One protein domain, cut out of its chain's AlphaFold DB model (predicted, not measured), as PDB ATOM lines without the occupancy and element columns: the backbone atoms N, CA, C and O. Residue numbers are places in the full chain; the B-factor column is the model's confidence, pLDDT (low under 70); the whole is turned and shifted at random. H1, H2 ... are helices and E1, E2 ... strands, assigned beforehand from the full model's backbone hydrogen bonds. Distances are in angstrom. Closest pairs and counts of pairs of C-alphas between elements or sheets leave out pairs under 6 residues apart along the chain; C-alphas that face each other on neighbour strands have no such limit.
ATOM      1  N   MET A 141     -23.595  28.405 -11.740       90.81
ATOM      2  CA  MET A 141     -22.872  28.893 -12.924       90.81
ATOM      3  C   MET A 141     -21.367  28.674 -12.805       90.81
ATOM      4  O   MET A 141     -20.781  28.931 -11.759       90.81
ATOM      5  N   SER A 142     -20.747  28.180 -13.879       92.75
ATOM      6  CA  SER A 142     -19.296  28.004 -13.980       92.75
ATOM      7  C   SER A 142     -18.745  28.774 -15.178       92.75
ATOM      8  O   SER A 142     -19.344  28.786 -16.255       92.75
ATOM      9  N   TRP A 143     -17.609  29.437 -14.987       93.31
ATOM     10  CA  TRP A 143     -16.869  30.141 -16.032       93.31
ATOM     11  C   TRP A 143     -15.384  30.164 -15.679       93.31
ATOM     12  O   TRP A 143     -15.025  30.093 -14.508       93.31
ATOM     13  N   ASN A 144     -14.516  30.251 -16.687       91.88
ATOM     14  CA  ASN A 144     -13.056  30.333 -16.554       91.88
ATOM     15  C   ASN A 144     -12.375  29.207 -15.742       91.88
ATOM     16  O   ASN A 144     -11.174  29.291 -15.483       91.88
ATOM     17  N   ASN A 145     -13.075  28.115 -15.428       91.81
ATOM     18  CA  ASN A 145     -12.483  26.888 -14.893       91.81
ATOM     19  C   ASN A 145     -11.722  26.164 -16.012       91.81
ATOM     20  O   ASN A 145     -12.244  25.246 -16.638       91.81
ATOM     21  N   VAL A 146     -10.513  26.624 -16.328       92.88
ATOM     22  CA  VAL A 146      -9.764  26.192 -17.514       92.88
ATOM     23  C   VAL A 146      -8.599  25.281 -17.148       92.88
ATOM     24  O   VAL A 146      -7.776  25.615 -16.296       92.88
ATOM     25  N   PHE A 147      -8.469  24.159 -17.857       92.00
ATOM     26  CA  PHE A 147      -7.254  23.352 -17.832       92.00
ATOM     27  C   PHE A 147      -6.154  24.032 -18.640       92.00
ATOM     28  O   PHE A 147      -6.182  24.038 -19.872       92.00
ATOM     29  N   THR A 148      -5.169  24.593 -17.947       87.00
ATOM     30  CA  THR A 148      -4.150  25.479 -18.530       87.00
ATOM     31  C   THR A 148      -3.384  24.881 -19.713       87.00
ATOM     32  O   THR A 148      -3.041  25.609 -20.637       87.00
ATOM     33  N   SER A 149      -3.148  23.567 -19.737       91.75
ATOM     34  CA  SER A 149      -2.366  22.908 -20.796       91.75
ATOM     35  C   SER A 149      -3.106  22.747 -22.129       91.75
ATOM     36  O   SER A 149      -2.466  22.647 -23.173       91.75
ATOM     37  N   THR A 150      -4.440  22.711 -22.112       91.50
ATOM     38  CA  THR A 150      -5.276  22.483 -23.311       91.50
ATOM     39  C   THR A 150      -6.264  23.610 -23.572       91.50
ATOM     40  O   THR A 150      -6.952  23.605 -24.589       91.50
ATOM     41  N   ASN A 151      -6.354  24.567 -22.648       87.31
ATOM     42  CA  ASN A 151      -7.369  25.611 -22.624       87.31
ATOM     43  C   ASN A 151      -8.817  25.068 -22.600       87.31
ATOM     44  O   ASN A 151      -9.757  25.771 -22.968       87.31
ATOM     45  N   ALA A 152      -9.012  23.816 -22.171       93.25
ATOM     46  CA  ALA A 152     -10.333  23.211 -22.057       93.25
ATOM     47  C   ALA A 152     -11.080  23.780 -20.845       93.25
ATOM     48  O   ALA A 152     -10.556  23.767 -19.731       93.25
ATOM     49  N   ALA A 153     -12.307  24.260 -21.053       94.50
ATOM     50  CA  ALA A 153     -13.172  24.712 -19.970       94.50
ATOM     51  C   ALA A 153     -13.905  23.525 -19.333       94.50
ATOM     52  O   ALA A 153     -14.576  22.755 -20.022       94.50
ATOM     53  N   TYR A 154     -13.809  23.413 -18.013       94.69
ATOM     54  CA  TYR A 154     -14.593  22.497 -17.199       94.69
ATOM     55  C   TYR A 154     -15.795  23.208 -16.586       94.69
ATOM     56  O   TYR A 154     -15.791  24.415 -16.349       94.69
ATOM     57  N   GLY A 155     -16.830  22.432 -16.298       94.25
ATOM     58  CA  GLY A 155     -18.039  22.924 -15.663       94.25
ATOM     59  C   GLY A 155     -18.774  21.803 -14.952       94.25
ATOM     60  O   GLY A 155     -18.222  20.730 -14.708       94.25
ATOM     61  N   PHE A 156     -20.030  22.059 -14.621       94.12
ATOM     62  CA  PHE A 156     -20.900  21.076 -14.001       94.12
ATOM     63  C   PHE A 156     -21.328  20.007 -15.007       94.12
ATOM     64  O   PHE A 156     -21.505  20.278 -16.194       94.12
ATOM     65  N   GLY A 157     -21.540  18.794 -14.514       92.00
ATOM     66  CA  GLY A 157     -22.139  17.698 -15.262       92.00
ATOM     67  C   GLY A 157     -22.998  16.867 -14.323       92.00
ATOM     68  O   GLY A 157     -22.741  16.817 -13.119       92.00
ATOM     69  N   SER A 158     -24.041  16.246 -14.861       89.62
ATOM     70  CA  SER A 158     -24.877  15.335 -14.093       89.62
ATOM     71  C   SER A 158     -25.455  14.258 -14.993       89.62
ATOM     72  O   SER A 158     -26.011  14.564 -16.043       89.62
ATOM     73  N   ASP A 159     -25.375  13.015 -14.529       87.50
ATOM     74  CA  ASP A 159     -26.099  11.887 -15.119       87.50
ATOM     75  C   ASP A 159     -27.540  11.796 -14.582       87.50
ATOM     76  O   ASP A 159     -28.308  10.916 -14.975       87.50
ATOM     77  N   MET A 160     -27.926  12.691 -13.662       88.19
ATOM     78  CA  MET A 160     -29.264  12.704 -13.080       88.19
ATOM     79  C   MET A 160     -30.257  13.347 -14.054       88.19
ATOM     80  O   MET A 160     -30.046  14.486 -14.478       88.19
ATOM     81  N   PRO A 161     -31.401  12.701 -14.346       89.50
ATOM     82  CA  PRO A 161     -32.362  13.211 -15.326       89.50
ATOM     83  C   PRO A 161     -33.047  14.514 -14.891       89.50
ATOM     84  O   PRO A 161     -33.647  15.203 -15.712       89.50
ATOM     85  N   THR A 162     -32.983  14.858 -13.602       92.19
ATOM     86  CA  THR A 162     -33.605  16.065 -13.053       92.19
ATOM     87  C   THR A 162     -32.655  17.258 -12.976       92.19
ATOM     88  O   THR A 162     -33.136  18.360 -12.740       92.19
ATOM     89  N   ALA A 163     -31.345  17.088 -13.192       92.81
ATOM     90  CA  ALA A 163     -30.369  18.178 -13.183       92.81
ATOM     91  C   ALA A 163     -30.042  18.603 -14.622       92.81
ATOM     92  O   ALA A 163     -29.275  17.948 -15.325       92.81
ATOM     93  N   LEU A 164     -30.640  19.705 -15.077       92.00
ATOM     94  CA  LEU A 164     -30.621  20.105 -16.483       92.00
ATOM     95  C   LEU A 164     -29.681  21.287 -16.733       92.00
ATOM     96  O   LEU A 164     -29.815  22.350 -16.113       92.00
ATOM     97  N   GLN A 165     -28.786  21.138 -17.715       93.25
ATOM     98  CA  GLN A 165     -28.035  22.269 -18.256       93.25
ATOM     99  C   GLN A 165     -29.002  23.279 -18.883       93.25
ATOM    100  O   GLN A 165     -29.940  22.903 -19.585       93.25
ATOM    101  N   GLY A 166     -28.783  24.567 -18.630       91.94
ATOM    102  CA  GLY A 166     -29.677  25.632 -19.084       91.94
ATOM    103  C   GLY A 166     -30.900  25.846 -18.189       91.94
ATOM    104  O   GLY A 166     -31.758  26.658 -18.519       91.94
ATOM    105  N   ARG A 167     -31.001  25.137 -17.057       91.44
ATOM    106  CA  ARG A 167     -32.031  25.378 -16.036       91.44
ATOM    107  C   ARG A 167     -31.454  25.349 -14.632       91.44
ATOM    108  O   ARG A 167     -31.617  26.317 -13.911       91.44
ATOM    109  N   ASP A 168     -30.818  24.247 -14.250       92.50
ATOM    110  CA  ASP A 168     -30.273  24.050 -12.903       92.50
ATOM    111  C   ASP A 168     -28.775  24.390 -12.849       92.50
ATOM    112  O   ASP A 168     -28.255  24.751 -11.796       92.50
ATOM    113  N   TYR A 169     -28.082  24.331 -13.990       93.62
ATOM    114  CA  TYR A 169     -26.709  24.811 -14.106       93.62
ATOM    115  C   TYR A 169     -26.376  25.367 -15.491       93.62
ATOM    116  O   TYR A 169     -26.988  25.004 -16.498       93.62
ATOM    117  N   TYR A 170     -25.362  26.228 -15.544       94.12
ATOM    118  CA  TYR A 170     -24.826  26.819 -16.767       94.12
ATOM    119  C   TYR A 170     -23.298  26.722 -16.777       94.12
ATOM    120  O   TYR A 170     -22.624  27.153 -15.843       94.12
ATOM    121  N   ASN A 171     -22.751  26.194 -17.871       95.25
ATOM    122  CA  ASN A 171     -21.313  26.154 -18.128       95.25
ATOM    123  C   ASN A 171     -20.997  27.197 -19.197       95.25
ATOM    124  O   ASN A 171     -21.213  26.953 -20.382       95.25
ATOM    125  N   LEU A 172     -20.546  28.375 -18.775       94.88
ATOM    126  CA  LEU A 172     -20.350  29.534 -19.650       94.88
ATOM    127  C   LEU A 172     -19.046  29.458 -20.457       94.88
ATOM    128  O   LEU A 172     -18.859  30.223 -21.397       94.88
ATOM    129  N   GLY A 173     -18.154  28.526 -20.112       93.88
ATOM    130  CA  GLY A 173     -16.896  28.306 -20.816       93.88
ATOM    131  C   GLY A 173     -15.770  29.217 -20.325       93.88
ATOM    132  O   GLY A 173     -15.661  29.493 -19.132       93.88
ATOM    133  N   ALA A 174     -14.911  29.645 -21.248       92.00
ATOM    134  CA  ALA A 174     -13.687  30.401 -20.978       92.00
ATOM    135  C   ALA A 174     -13.649  31.730 -21.750       92.00
ATOM    136  O   ALA A 174     -14.490  31.982 -22.610       92.00
ATOM    137  N   GLY A 175     -12.629  32.551 -21.481       90.56
ATOM    138  CA  GLY A 175     -12.370  33.795 -22.216       90.56
ATOM    139  C   GLY A 175     -13.034  35.032 -21.614       90.56
ATOM    140  O   GLY A 175     -12.996  36.101 -22.220       90.56
ATOM    141  N   PHE A 176     -13.615  34.916 -20.419       90.38
ATOM    142  CA  PHE A 176     -14.100  36.079 -19.684       90.38
ATOM    143  C   PHE A 176     -12.915  36.830 -19.061       90.38
ATOM    144  O   PHE A 176     -11.977  36.176 -18.587       90.38
ATOM    145  N   PRO A 177     -12.933  38.175 -19.017       88.06
ATOM    146  CA  PRO A 177     -11.874  38.941 -18.370       88.06
ATOM    147  C   PRO A 177     -11.690  38.535 -16.900       88.06
ATOM    148  O   PRO A 177     -12.661  38.250 -16.192       88.06
ATOM    149  N   ALA A 178     -10.442  38.518 -16.432       81.56
ATOM    150  CA  ALA A 178     -10.138  38.228 -15.033       81.56
ATOM    151  C   ALA A 178     -10.853  39.219 -14.099       81.56
ATOM    152  O   ALA A 178     -11.015  40.389 -14.442       81.56
ATOM    153  N   ASN A 179     -11.264  38.748 -12.921       75.38
ATOM    154  CA  ASN A 179     -11.953  39.547 -11.899       75.38
ATOM    155  C   ASN A 179     -13.256  40.222 -12.367       75.38
ATOM    156  O   ASN A 179     -13.695  41.198 -11.765       75.38
ATOM    157  N   THR A 180     -13.894  39.704 -13.421       79.38
ATOM    158  CA  THR A 180     -15.195  40.197 -13.890       79.38
ATOM    159  C   THR A 180     -16.279  39.135 -13.773       79.38
ATOM    160  O   THR A 180     -16.020  37.932 -13.862       79.38
ATOM    161  N   THR A 181     -17.509  39.604 -13.588       84.31
ATOM    162  CA  THR A 181     -18.713  38.776 -13.630       84.31
ATOM    163  C   THR A 181     -19.230  38.702 -15.068       84.31
ATOM    164  O   THR A 181     -19.499  39.748 -15.665       84.31
ATOM    165  N   PRO A 182     -19.432  37.500 -15.638       90.94
ATOM    166  CA  PRO A 182     -20.090  37.361 -16.930       90.94
ATOM    167  C   PRO A 182     -21.489  38.007 -16.935       90.94
ATOM    168  O   PRO A 182     -22.249  37.798 -15.987       90.94
ATOM    169  N   PRO A 183     -21.902  38.705 -18.011       89.12
ATOM    170  CA  PRO A 183     -23.223  39.339 -18.081       89.12
ATOM    171  C   PRO A 183     -24.391  38.381 -17.812       89.12
ATOM    172  O   PRO A 183     -25.365  38.759 -17.165       89.12
ATOM    173  N   ALA A 184     -24.270  37.120 -18.246       89.81
ATOM    174  CA  ALA A 184     -25.260  36.081 -17.972       89.81
ATOM    175  C   ALA A 184     -25.461  35.856 -16.461       89.81
ATOM    176  O   ALA A 184     -26.602  35.824 -16.000       89.81
ATOM    177  N   VAL A 185     -24.369  35.800 -15.688       89.31
ATOM    178  CA  VAL A 185     -24.401  35.649 -14.223       89.31
ATOM    179  C   VAL A 185     -25.096  36.850 -13.588       89.31
ATOM    180  O   VAL A 185     -26.065  36.666 -12.856       89.31
ATOM    181  N   ALA A 186     -24.664  38.070 -13.926       85.44
ATOM    182  CA  ALA A 186     -25.241  39.301 -13.378       85.44
ATOM    183  C   ALA A 186     -26.743  39.440 -13.697       85.44
ATOM    184  O   ALA A 186     -27.521  39.874 -12.855       85.44
ATOM    185  N   SER A 187     -27.165  39.031 -14.898       86.50
ATOM    186  CA  SER A 187     -28.574  39.090 -15.311       86.50
ATOM    187  C   SER A 187     -29.468  38.057 -14.620       86.50
ATOM    188  O   SER A 187     -30.658  38.303 -14.439       86.50
ATOM    189  N   THR A 188     -28.917  36.902 -14.235       85.62
ATOM    190  CA  THR A 188     -29.672  35.861 -13.521       85.62
ATOM    191  C   THR A 188     -29.726  36.149 -12.025       85.62
ATOM    192  O   THR A 188     -30.792  36.086 -11.417       85.62
ATOM    193  N   TYR A 189     -28.593  36.525 -11.436       80.69
ATOM    194  CA  TYR A 189     -28.449  36.773 -10.005       80.69
ATOM    195  C   TYR A 189     -28.617  38.249  -9.651       80.69
ATOM    196  O   TYR A 189     -27.699  38.921  -9.177       80.69
TER     197      TYR A 189
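Overview. This is residues 141 to 189 of the 264 residues of an uncharacterized protein of Verrucomicrobia bacterium (UniProt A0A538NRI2). With little regular structure, this is a flat winding of loops, in which the short strand E1 runs beside the first printed residues, 141 to 142. A wide loop swings out on one side of E1, where residues 159 to 164 stick out, and the short helix H1 lies off the other side. The printed part has 49 residues, with 9 in named elements, E1 then H1, a mixed class. It is only just loose, close to compact, with a radius of gyration of the C-alphas of 11.9 A and spans of 32 by 28 by 10 A.

Arrangement. Start at residues 141 to 142, which pair parallel with residues 170 to 171 of E1, residues 169 to 171. Further on, residues 146 to 147 pair antiparallel with residues 152 to 153. E1 pairs with no named strand. H1, residues 183 to 188, is apart from E1, and its O i to N i+4 pairs are each within hydrogen-bond range.

Along the chain. Find C-alpha 169 at (-26.709, 24.811, -14.106); E1 runs 6.9 A from there to C-alpha 171. H1 runs 8.6 A from C-alpha 183 at (-23.223, 39.339, -18.081) to C-alpha 188 at (-29.672, 35.861, -13.521).

Size, cuts and confidence. The two farthest C-alphas, of Pro 161 and Asn 179, are 33.5 A apart. The link from E1 to H1 is long, the printed part has no cut, and no printed residue is under 70 in pLDDT.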